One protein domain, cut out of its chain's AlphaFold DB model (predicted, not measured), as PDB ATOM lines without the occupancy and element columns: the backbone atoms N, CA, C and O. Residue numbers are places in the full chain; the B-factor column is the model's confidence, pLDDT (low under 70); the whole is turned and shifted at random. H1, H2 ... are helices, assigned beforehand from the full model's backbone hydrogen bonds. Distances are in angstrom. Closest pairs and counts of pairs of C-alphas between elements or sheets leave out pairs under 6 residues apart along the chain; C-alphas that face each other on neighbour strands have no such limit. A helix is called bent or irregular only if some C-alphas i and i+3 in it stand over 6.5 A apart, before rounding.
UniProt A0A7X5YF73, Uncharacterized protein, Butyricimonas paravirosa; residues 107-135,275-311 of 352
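This is residues 107 to 135 and 275 to 311 of the 352 residues of an uncharacterized protein of Butyricimonas paravirosa (UniProt A0A7X5YF73). A long bent helix, H1, has two shorter helices, H2 and H3, over its bend; H3 crosses its first arm, H1a, and H2 meets its second arm, H1b, just past the bend. H2 and H3 pack on each other, running opposite ways at a steep tilt of 51 degrees, and residues 126 to 135, of which 126 to 132 belong to H1, stick out as a free arm that makes much of the length. The printed part has 66 residues with three named helices, in the order H1, H2, H3, and no named strand: all helix. It is only just compact, close to loose, with a radius of gyration of the C-alphas of 12.9 A, and spans 41 by 26 by 17 A.

H1, residues 107 to 132, was assigned as one helix by its hydrogen bonds but is bent: C-alphas 116 and 119 are 7.4 A apart. Arm H1a, residues 107 to 116, begins with C-alpha 107 at (-8.537, -20.468, 26.885) and is 14.0 A long. Arm H1b, residues 119 to 132, is 19.8 A long. H2, residues 275 to 285, measures 15.8 A. H3, residues 292 to 305, measures 19.9 A and ends with C-alpha 305 at (-17.806, -18.295, 37.256).

H1a and H1b stand at a steep tilt of 43 degrees. H3 touches H1a with residues 298 to 302 alone, about perpendicular at 78 degrees; the closest C-alphas, of Leu 114 and Ile 302, are 7.1 A apart. H1b, with residues 121 to 122 alone, only just touches H2, with 3 pairs of C-alphas within 8 A, the closest those of Ile 122 and Leu 277 at 6.6 A; they run opposite ways at a steep tilt of 39 degrees. H2 and H3 touch, closest at the C-alphas of Ala 283 and Tyr 294, 5.1 A, opposite ways at a steep tilt of 51 degrees. The packing is mostly crossed, with no touching pair at a shallow tilt. H1a and H2 are near each other; H1b and H3 are apart. In H1a, H1b, H2 and H3 every O i to N i+4 pair is within hydrogen-bond range.

The C-alphas of Glu 108 and Ser 135, the two farthest apart, are 41.9 A apart. Residues 136 to 274 are not printed; C-alphas 135 and 275 are 22.6 A apart across the cut. The link from H2 to H3 is short. Mean pLDDT of the printed part is 92.2, and no printed residue is under 70.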
ATOM      1  N   LEU A 107      -7.198 -20.795  27.354       88.88
ATOM      2  CA  LEU A 107      -8.537 -20.468  26.885       88.88
ATOM      3  C   LEU A 107      -9.287 -21.724  26.451       88.88
ATOM      4  O   LEU A 107     -10.505 -21.790  26.598       88.88
ATOM      5  N   GLU A 108      -8.578 -22.730  25.945       89.06
ATOM      6  CA  GLU A 108      -9.184 -23.992  25.545       89.06
ATOM      7  C   GLU A 108      -9.702 -24.751  26.771       89.06
ATOM      8  O   GLU A 108     -10.865 -25.158  26.805       89.06
ATOM      9  N   ARG A 109      -8.877 -24.882  27.817       92.19
ATOM     10  CA  ARG A 109      -9.287 -25.493  29.086       92.19
ATOM     11  C   ARG A 109     -10.430 -24.725  29.741       92.19
ATOM     12  O   ARG A 109     -11.394 -25.353  30.177       92.19
ATOM     13  N   ILE A 110     -10.335 -23.398  29.796       92.25
ATOM     14  CA  ILE A 110     -11.365 -22.528  30.376       92.25
ATOM     15  C   ILE A 110     -12.684 -22.673  29.604       92.25
ATOM     16  O   ILE A 110     -13.737 -22.879  30.207       92.25
ATOM     17  N   THR A 111     -12.637 -22.652  28.269       89.94
ATOM     18  CA  THR A 111     -13.832 -22.821  27.427       89.94
ATOM     19  C   THR A 111     -14.441 -24.211  27.608       89.94
ATOM     20  O   THR A 111     -15.656 -24.328  27.738       89.94
ATOM     21  N   ARG A 112     -13.624 -25.272  27.708       91.25
ATOM     22  CA  ARG A 112     -14.107 -26.634  28.002       91.25
ATOM     23  C   ARG A 112     -14.800 -26.731  29.364       91.25
ATOM     24  O   ARG A 112     -15.817 -27.411  29.476       91.25
ATOM     25  N   GLN A 113     -14.272 -26.066  30.393       92.81
ATOM     26  CA  GLN A 113     -14.913 -26.010  31.711       92.81
ATOM     27  C   GLN A 113     -16.269 -25.304  31.643       92.81
ATOM     28  O   GLN A 113     -17.256 -25.830  32.154       92.81
ATOM     29  N   LEU A 114     -16.318 -24.150  30.977       91.25
ATOM     30  CA  LEU A 114     -17.534 -23.369  30.766       91.25
ATOM     31  C   LEU A 114     -18.609 -24.203  30.041       91.25
ATOM     32  O   LEU A 114     -19.736 -24.346  30.520       91.25
ATOM     33  N   ASP A 115     -18.227 -24.837  28.934       90.81
ATOM     34  CA  ASP A 115     -19.082 -25.722  28.140       90.81
ATOM     35  C   ASP A 115     -19.663 -26.892  28.941       90.81
ATOM     36  O   ASP A 115     -20.770 -27.343  28.641       90.81
ATOM     37  N   GLY A 116     -18.921 -27.381  29.938       91.94
ATOM     38  CA  GLY A 116     -19.340 -28.466  30.822       91.94
ATOM     39  C   GLY A 116     -20.291 -28.040  31.942       91.94
ATOM     40  O   GLY A 116     -20.962 -28.898  32.511       91.94
ATOM     41  N   MET A 117     -20.375 -26.743  32.264       94.06
ATOM     42  CA  MET A 117     -21.198 -26.244  33.373       94.06
ATOM     43  C   MET A 117     -22.433 -25.451  32.933       94.06
ATOM     44  O   MET A 117     -23.394 -25.394  33.700       94.06
ATOM     45  N   VAL A 118     -22.459 -24.873  31.724       93.81
ATOM     46  CA  VAL A 118     -23.551 -23.981  31.276       93.81
ATOM     47  C   VAL A 118     -24.948 -24.575  31.467       93.81
ATOM     48  O   VAL A 118     -25.807 -23.927  32.061       93.81
ATOM     49  N   ASP A 119     -25.175 -25.821  31.046       94.38
ATOM     50  CA  ASP A 119     -26.495 -26.449  31.153       94.38
ATOM     51  C   ASP A 119     -26.905 -26.697  32.611       94.38
ATOM     52  O   ASP A 119     -28.067 -26.508  32.968       94.38
ATOM     53  N   SER A 120     -25.952 -27.061  33.476       95.25
ATOM     54  CA  SER A 120     -26.214 -27.226  34.911       95.25
ATOM     55  C   SER A 120     -26.557 -25.907  35.602       95.25
ATOM     56  O   SER A 120     -27.443 -25.885  36.451       95.25
ATOM     57  N   LEU A 121     -25.916 -24.802  35.209       95.44
ATOM     58  CA  LEU A 121     -26.199 -23.478  35.761       95.44
ATOM     59  C   LEU A 121     -27.554 -22.952  35.290       95.44
ATOM     60  O   LEU A 121     -28.311 -22.424  36.100       95.44
ATOM     61  N   ILE A 122     -27.894 -23.149  34.014       95.31
ATOM     62  CA  ILE A 122     -29.231 -22.837  33.493       95.31
ATOM     63  C   ILE A 122     -30.290 -23.639  34.253       95.31
ATOM     64  O   ILE A 122     -31.221 -23.050  34.794       95.31
ATOM     65  N   THR A 123     -30.088 -24.952  34.393       96.62
ATOM     66  CA  THR A 123     -31.009 -25.835  35.127       96.62
ATOM     67  C   THR A 123     -31.155 -25.415  36.589       96.62
ATOM     68  O   THR A 123     -32.262 -25.390  37.120       96.62
ATOM     69  N   TYR A 124     -30.051 -25.058  37.252       96.31
ATOM     70  CA  TYR A 124     -30.077 -24.540  38.617       96.31
ATOM     71  C   TYR A 124     -30.958 -23.290  38.721       96.31
ATOM     72  O   TYR A 124     -31.811 -23.223  39.602       96.31
ATOM     73  N   TRP A 125     -30.781 -22.321  37.821       96.75
ATOM     74  CA  TRP A 125     -31.561 -21.087  37.840       96.75
ATOM     75  C   TRP A 125     -33.030 -21.308  37.490       96.75
ATOM     76  O   TRP A 125     -33.889 -20.706  38.128       96.75
ATOM     77  N   ASP A 126     -33.330 -22.189  36.538       95.75
ATOM     78  CA  ASP A 126     -34.709 -22.542  36.190       95.75
ATOM     79  C   ASP A 126     -35.424 -23.193  37.375       95.75
ATOM     80  O   ASP A 126     -36.538 -22.795  37.721       95.75
ATOM     81  N   ASN A 127     -34.752 -24.117  38.068       97.25
ATOM     82  CA  ASN A 127     -35.270 -24.724  39.292       97.25
ATOM     83  C   ASN A 127     -35.424 -23.687  40.409       97.25
ATOM     84  O   ASN A 127     -36.464 -23.637  41.058       97.25
ATOM     85  N   TYR A 128     -34.433 -22.815  40.606       96.56
ATOM     86  CA  TYR A 128     -34.499 -21.753  41.607       96.56
ATOM     87  C   TYR A 128     -35.688 -20.814  41.360       96.56
ATOM     88  O   TYR A 128     -36.424 -20.502  42.296       96.56
ATOM     89  N   ILE A 129     -35.915 -20.391  40.113       95.81
ATOM     90  CA  ILE A 129     -37.071 -19.566  39.742       95.81
ATOM     91  C   ILE A 129     -38.364 -20.339  40.008       95.81
ATOM     92  O   ILE A 129     -39.256 -19.810  40.668       95.81
ATOM     93  N   ALA A 130     -38.459 -21.591  39.553       94.31
ATOM     94  CA  ALA A 130     -39.652 -22.415  39.727       94.31
ATOM     95  C   ALA A 130     -39.997 -22.653  41.206       94.31
ATOM     96  O   ALA A 130     -41.164 -22.580  41.570       94.31
ATOM     97  N   GLU A 131     -39.003 -22.882  42.067       94.62
ATOM     98  CA  GLU A 131     -39.173 -23.147  43.504       94.62
ATOM     99  C   GLU A 131     -39.470 -21.897  44.343       94.62
ATOM    100  O   GLU A 131     -39.938 -22.010  45.482       94.62
ATOM    101  N   ASN A 132     -39.156 -20.711  43.816       94.19
ATOM    102  CA  ASN A 132     -39.302 -19.439  44.526       94.19
ATOM    103  C   ASN A 132     -40.331 -18.498  43.886       94.19
ATOM    104  O   ASN A 132     -40.571 -17.417  44.424       94.19
ATOM    105  N   ALA A 133     -40.969 -18.900  42.786       94.25
ATOM    106  CA  ALA A 133     -42.020 -18.133  42.129       94.25
ATOM    107  C   ALA A 133     -43.204 -17.863  43.079       94.25
ATOM    108  O   ALA A 133     -43.550 -18.737  43.882       94.25
ATOM    109  N   PRO A 134     -43.898 -16.711  42.965       94.50
ATOM    110  CA  PRO A 134     -45.081 -16.400  43.773       94.50
ATOM    111  C   PRO A 134     -46.160 -17.495  43.754       94.50
ATOM    112  O   PRO A 134     -46.798 -17.752  44.773       94.50
ATOM    113  N   SER A 135     -46.312 -18.201  42.630       92.31
ATOM    114  CA  SER A 135     -47.249 -19.323  42.467       92.31
ATOM    115  C   SER A 135     -46.949 -20.533  43.361       92.31
ATOM    116  O   SER A 135     -47.831 -21.355  43.582       92.31
ATOM    117  N   SER A 275     -28.196 -13.296  32.460       91.25
ATOM    118  CA  SER A 275     -28.633 -13.360  31.059       91.25
ATOM    119  C   SER A 275     -27.563 -13.908  30.109       91.25
ATOM    120  O   SER A 275     -27.898 -14.507  29.086       91.25
ATOM    121  N   TYR A 276     -26.279 -13.762  30.453       91.69
ATOM    122  CA  TYR A 276     -25.168 -14.287  29.656       91.69
ATOM    123  C   TYR A 276     -25.150 -15.818  29.575       91.69
ATOM    124  O   TYR A 276     -24.558 -16.340  28.640       91.69
ATOM    125  N   LEU A 277     -25.806 -16.546  30.492       93.25
ATOM    126  CA  LEU A 277     -25.866 -18.011  30.441       93.25
ATOM    127  C   LEU A 277     -26.627 -18.492  29.198       93.25
ATOM    128  O   LEU A 277     -26.091 -19.249  28.388       93.25
ATOM    129  N   GLU A 278     -27.854 -17.997  29.016       92.38
ATOM    130  CA  GLU A 278     -28.692 -18.339  27.860       92.38
ATOM    131  C   GLU A 278     -28.093 -17.803  26.566       92.38
ATOM    132  O   GLU A 278     -28.067 -18.490  25.547       92.38
ATOM    133  N   ARG A 279     -27.552 -16.581  26.608       92.75
ATOM    134  CA  ARG A 279     -26.937 -15.975  25.428       92.75
ATOM    135  C   ARG A 279     -25.654 -16.689  25.008       92.75
ATOM    136  O   ARG A 279     -25.431 -16.854  23.811       92.75
ATOM    137  N   TYR A 280     -24.849 -17.171  25.957       93.19
ATOM    138  CA  TYR A 280     -23.707 -18.031  25.652       93.19
ATOM    139  C   TYR A 280     -24.165 -19.349  25.023       93.19
ATOM    140  O   TYR A 280     -23.628 -19.750  23.991       93.19
ATOM    141  N   LYS A 281     -25.178 -20.008  25.600       92.94
ATOM    142  CA  LYS A 281     -25.731 -21.260  25.066       92.94
ATOM    143  C   LYS A 281     -26.258 -21.094  23.638       92.94
ATOM    144  O   LYS A 281     -25.918 -21.902  22.773       92.94
ATOM    145  N   ASP A 282     -27.027 -20.040  23.375       92.19
ATOM    146  CA  ASP A 282     -27.535 -19.716  22.040       92.19
ATOM    147  C   ASP A 282     -26.389 -19.428  21.056       92.19
ATOM    148  O   ASP A 282     -26.313 -20.049  19.993       92.19
ATOM    149  N   ALA A 283     -25.439 -18.563  21.428       91.00
ATOM    150  CA  ALA A 283     -24.280 -18.240  20.597       91.00
ATOM    151  C   ALA A 283     -23.438 -19.485  20.269       91.00
ATOM    152  O   ALA A 283     -23.063 -19.698  19.117       91.00
ATOM    153  N   ARG A 284     -23.203 -20.355  21.259       89.62
ATOM    154  CA  ARG A 284     -22.512 -21.637  21.081       89.62
ATOM    155  C   ARG A 284     -23.263 -22.554  20.116       89.62
ATOM    156  O   ARG A 284     -22.636 -23.175  19.262       89.62
ATOM    157  N   SER A 285     -24.593 -22.628  20.221       90.69
ATOM    158  CA  SER A 285     -25.426 -23.495  19.371       90.69
ATOM    159  C   SER A 285     -25.363 -23.130  17.883       90.69
ATOM    160  O   SER A 285     -25.491 -24.003  17.026       90.69
ATOM    161  N   LYS A 286     -25.085 -21.857  17.573       89.94
ATOM    162  CA  LYS A 286     -24.882 -21.359  16.204       89.94
ATOM    163  C   LYS A 286     -23.552 -21.811  15.592       89.94
ATOM    164  O   LYS A 286     -23.377 -21.693  14.384       89.94
ATOM    165  N   GLY A 287     -22.614 -22.310  16.400       83.38
ATOM    166  CA  GLY A 287     -21.334 -22.863  15.945       83.38
ATOM    167  C   GLY A 287     -20.284 -21.833  15.504       83.38
ATOM    168  O   GLY A 287     -19.144 -22.216  15.260       83.38
ATOM    169  N   ASP A 288     -20.623 -20.541  15.432       83.19
ATOM    170  CA  ASP A 288     -19.673 -19.472  15.110       83.19
ATOM    171  C   ASP A 288     -19.010 -18.908  16.375       83.19
ATOM    172  O   ASP A 288     -19.448 -17.917  16.971       83.19
ATOM    173  N   THR A 289     -17.892 -19.528  16.751       84.38
ATOM    174  CA  THR A 289     -17.055 -19.097  17.878       84.38
ATOM    175  C   THR A 289     -16.247 -17.827  17.591       84.38
ATOM    176  O   THR A 289     -15.517 -17.345  18.460       84.38
ATOM    177  N   SER A 290     -16.316 -17.286  16.369       85.75
ATOM    178  CA  SER A 290     -15.650 -16.036  15.996       85.75
ATOM    179  C   SER A 290     -16.538 -14.806  16.196       85.75
ATOM    180  O   SER A 290     -16.004 -13.696  16.293       85.75
ATOM    181  N   SER A 291     -17.856 -15.016  16.325       89.50
ATOM    182  CA  SER A 291     -18.847 -13.959  16.520       89.50
ATOM    183  C   SER A 291     -18.556 -13.107  17.762       89.50
ATOM    184  O   SER A 291     -18.093 -13.598  18.796       89.50
ATOM    185  N   SER A 292     -18.843 -11.806  17.659       88.12
ATOM    186  CA  SER A 292     -18.710 -10.860  18.774       88.12
ATOM    187  C   SER A 292     -19.562 -11.276  19.969       88.12
ATOM    188  O   SER A 292     -19.107 -11.181  21.103       88.12
ATOM    189  N   ASP A 293     -20.761 -11.795  19.706       88.50
ATOM    190  CA  ASP A 293     -21.690 -12.267  20.729       88.50
ATOM    191  C   ASP A 293     -21.120 -13.462  21.494       88.50
ATOM    192  O   ASP A 293     -21.107 -13.454  22.724       88.50
ATOM    193  N   TYR A 294     -20.589 -14.467  20.788       91.12
ATOM    194  CA  TYR A 294     -19.972 -15.620  21.440       91.12
ATOM    195  C   TYR A 294     -18.815 -15.194  22.348       91.12
ATOM    196  O   TYR A 294     -18.764 -15.612  23.503       91.12
ATOM    197  N   LYS A 295     -17.914 -14.336  21.850       91.25
ATOM    198  CA  LYS A 295     -16.769 -13.841  22.628       91.25
ATOM    199  C   LYS A 295     -17.229 -13.073  23.865       91.25
ATOM    200  O   LYS A 295     -16.847 -13.445  24.968       91.25
ATOM    201  N   LEU A 296     -18.140 -12.116  23.693       91.69
ATOM    202  CA  LEU A 296     -18.679 -11.299  24.778       91.69
ATOM    203  C   LEU A 296     -19.283 -12.145  25.908       91.69
ATOM    204  O   LEU A 296     -18.910 -11.982  27.071       91.69
ATOM    205  N   TYR A 297     -20.198 -13.069  25.587       93.12
ATOM    206  CA  TYR A 297     -20.848 -13.880  26.622       93.12
ATOM    207  C   TYR A 297     -19.903 -14.913  27.224       93.12
ATOM    208  O   TYR A 297     -20.001 -15.185  28.419       93.12
ATOM    209  N   ARG A 298     -18.962 -15.451  26.438       93.00
ATOM    210  CA  ARG A 298     -17.910 -16.329  26.956       93.00
ATOM    211  C   ARG A 298     -17.067 -15.590  27.987       93.00
ATOM    212  O   ARG A 298     -16.901 -16.087  29.090       93.00
ATOM    213  N   GLU A 299     -16.561 -14.408  27.655       93.00
ATOM    214  CA  GLU A 299     -15.722 -13.608  28.553       93.00
ATOM    215  C   GLU A 299     -16.451 -13.235  29.842       93.00
ATOM    216  O   GLU A 299     -15.887 -13.367  30.929       93.00
ATOM    217  N   GLN A 300     -17.714 -12.808  29.740       93.50
ATOM    218  CA  GLN A 300     -18.524 -12.486  30.912       93.50
ATOM    219  C   GLN A 300     -18.728 -13.715  31.805       93.50
ATOM    220  O   GLN A 300     -18.549 -13.635  33.017       93.50
ATOM    221  N   PHE A 301     -19.030 -14.868  31.211       93.19
ATOM    222  CA  PHE A 301     -19.178 -16.120  31.948       93.19
ATOM    223  C   PHE A 301     -17.857 -16.512  32.633       93.19
ATOM    224  O   PHE A 301     -17.858 -16.795  33.832       93.19
ATOM    225  N   ILE A 302     -16.723 -16.474  31.920       93.25
ATOM    226  CA  ILE A 302     -15.403 -16.782  32.496       93.25
ATOM    227  C   ILE A 302     -15.150 -15.913  33.730       93.25
ATOM    228  O   ILE A 302     -14.820 -16.454  34.786       93.25
ATOM    229  N   LYS A 303     -15.357 -14.597  33.619       93.88
ATOM    230  CA  LYS A 303     -15.129 -13.651  34.719       93.88
ATOM    231  C   LYS A 303     -16.004 -13.933  35.938       93.88
ATOM    232  O   LYS A 303     -15.527 -13.841  37.063       93.88
ATOM    233  N   GLU A 304     -17.266 -14.294  35.737       92.56
ATOM    234  CA  GLU A 304     -18.203 -14.497  36.848       92.56
ATOM    235  C   GLU A 304     -18.068 -15.866  37.527       92.56
ATOM    236  O   GLU A 304     -18.281 -15.982  38.737       92.56
ATOM    237  N   HIS A 305     -17.707 -16.911  36.776       90.38
ATOM    238  CA  HIS A 305     -17.806 -18.295  37.256       90.38
ATOM    239  C   HIS A 305     -16.499 -19.091  37.264       90.38
ATOM    240  O   HIS A 305     -16.465 -20.150  37.891       90.38
ATOM    241  N   ILE A 306     -15.443 -18.627  36.593       90.94
ATOM    242  CA  ILE A 306     -14.184 -19.375  36.468       90.94
ATOM    243  C   ILE A 306     -13.018 -18.576  37.046       90.94
ATOM    244  O   ILE A 306     -12.401 -19.015  38.013       90.94
ATOM    245  N   ASP A 307     -12.726 -17.408  36.476       91.62
ATOM    246  CA  ASP A 307     -11.592 -16.576  36.866       91.62
ATOM    247  C   ASP A 307     -11.922 -15.088  36.686       91.62
ATOM    248  O   ASP A 307     -11.975 -14.573  35.568       91.62
ATOM    249  N   LYS A 308     -12.104 -14.388  37.812       92.06
ATOM    250  CA  LYS A 308     -12.401 -12.947  37.859       92.06
ATOM    251  C   LYS A 308     -11.283 -12.082  37.286       92.06
ATOM    252  O   LYS A 308     -11.542 -10.943  36.905       92.06
ATOM    253  N   GLU A 309     -10.058 -12.597  37.242       91.00
ATOM    254  CA  GLU A 309      -8.904 -11.897  36.683       91.00
ATOM    255  C   GLU A 309      -8.754 -12.121  35.176       91.00
ATOM    256  O   GLU A 309      -7.865 -11.519  34.568       91.00
ATOM    257  N   TYR A 310      -9.608 -12.956  34.563       93.56
ATOM    258  CA  TYR A 310      -9.561 -13.201  33.128       93.56
ATOM    259  C   TYR A 310      -9.627 -11.891  32.347       93.56
ATOM    260  O   TYR A 310     -10.528 -11.061  32.508       93.56
ATOM    261  N   MET A 311      -8.668 -11.743  31.444       91.81
ATOM    262  CA  MET A 311      -8.548 -10.608  30.553       91.81
ATOM    263  C   MET A 311      -8.259 -11.128  29.157       91.81
ATOM    264  O   MET A 311      -7.447 -12.033  28.979       91.81
TER     265      MET A 311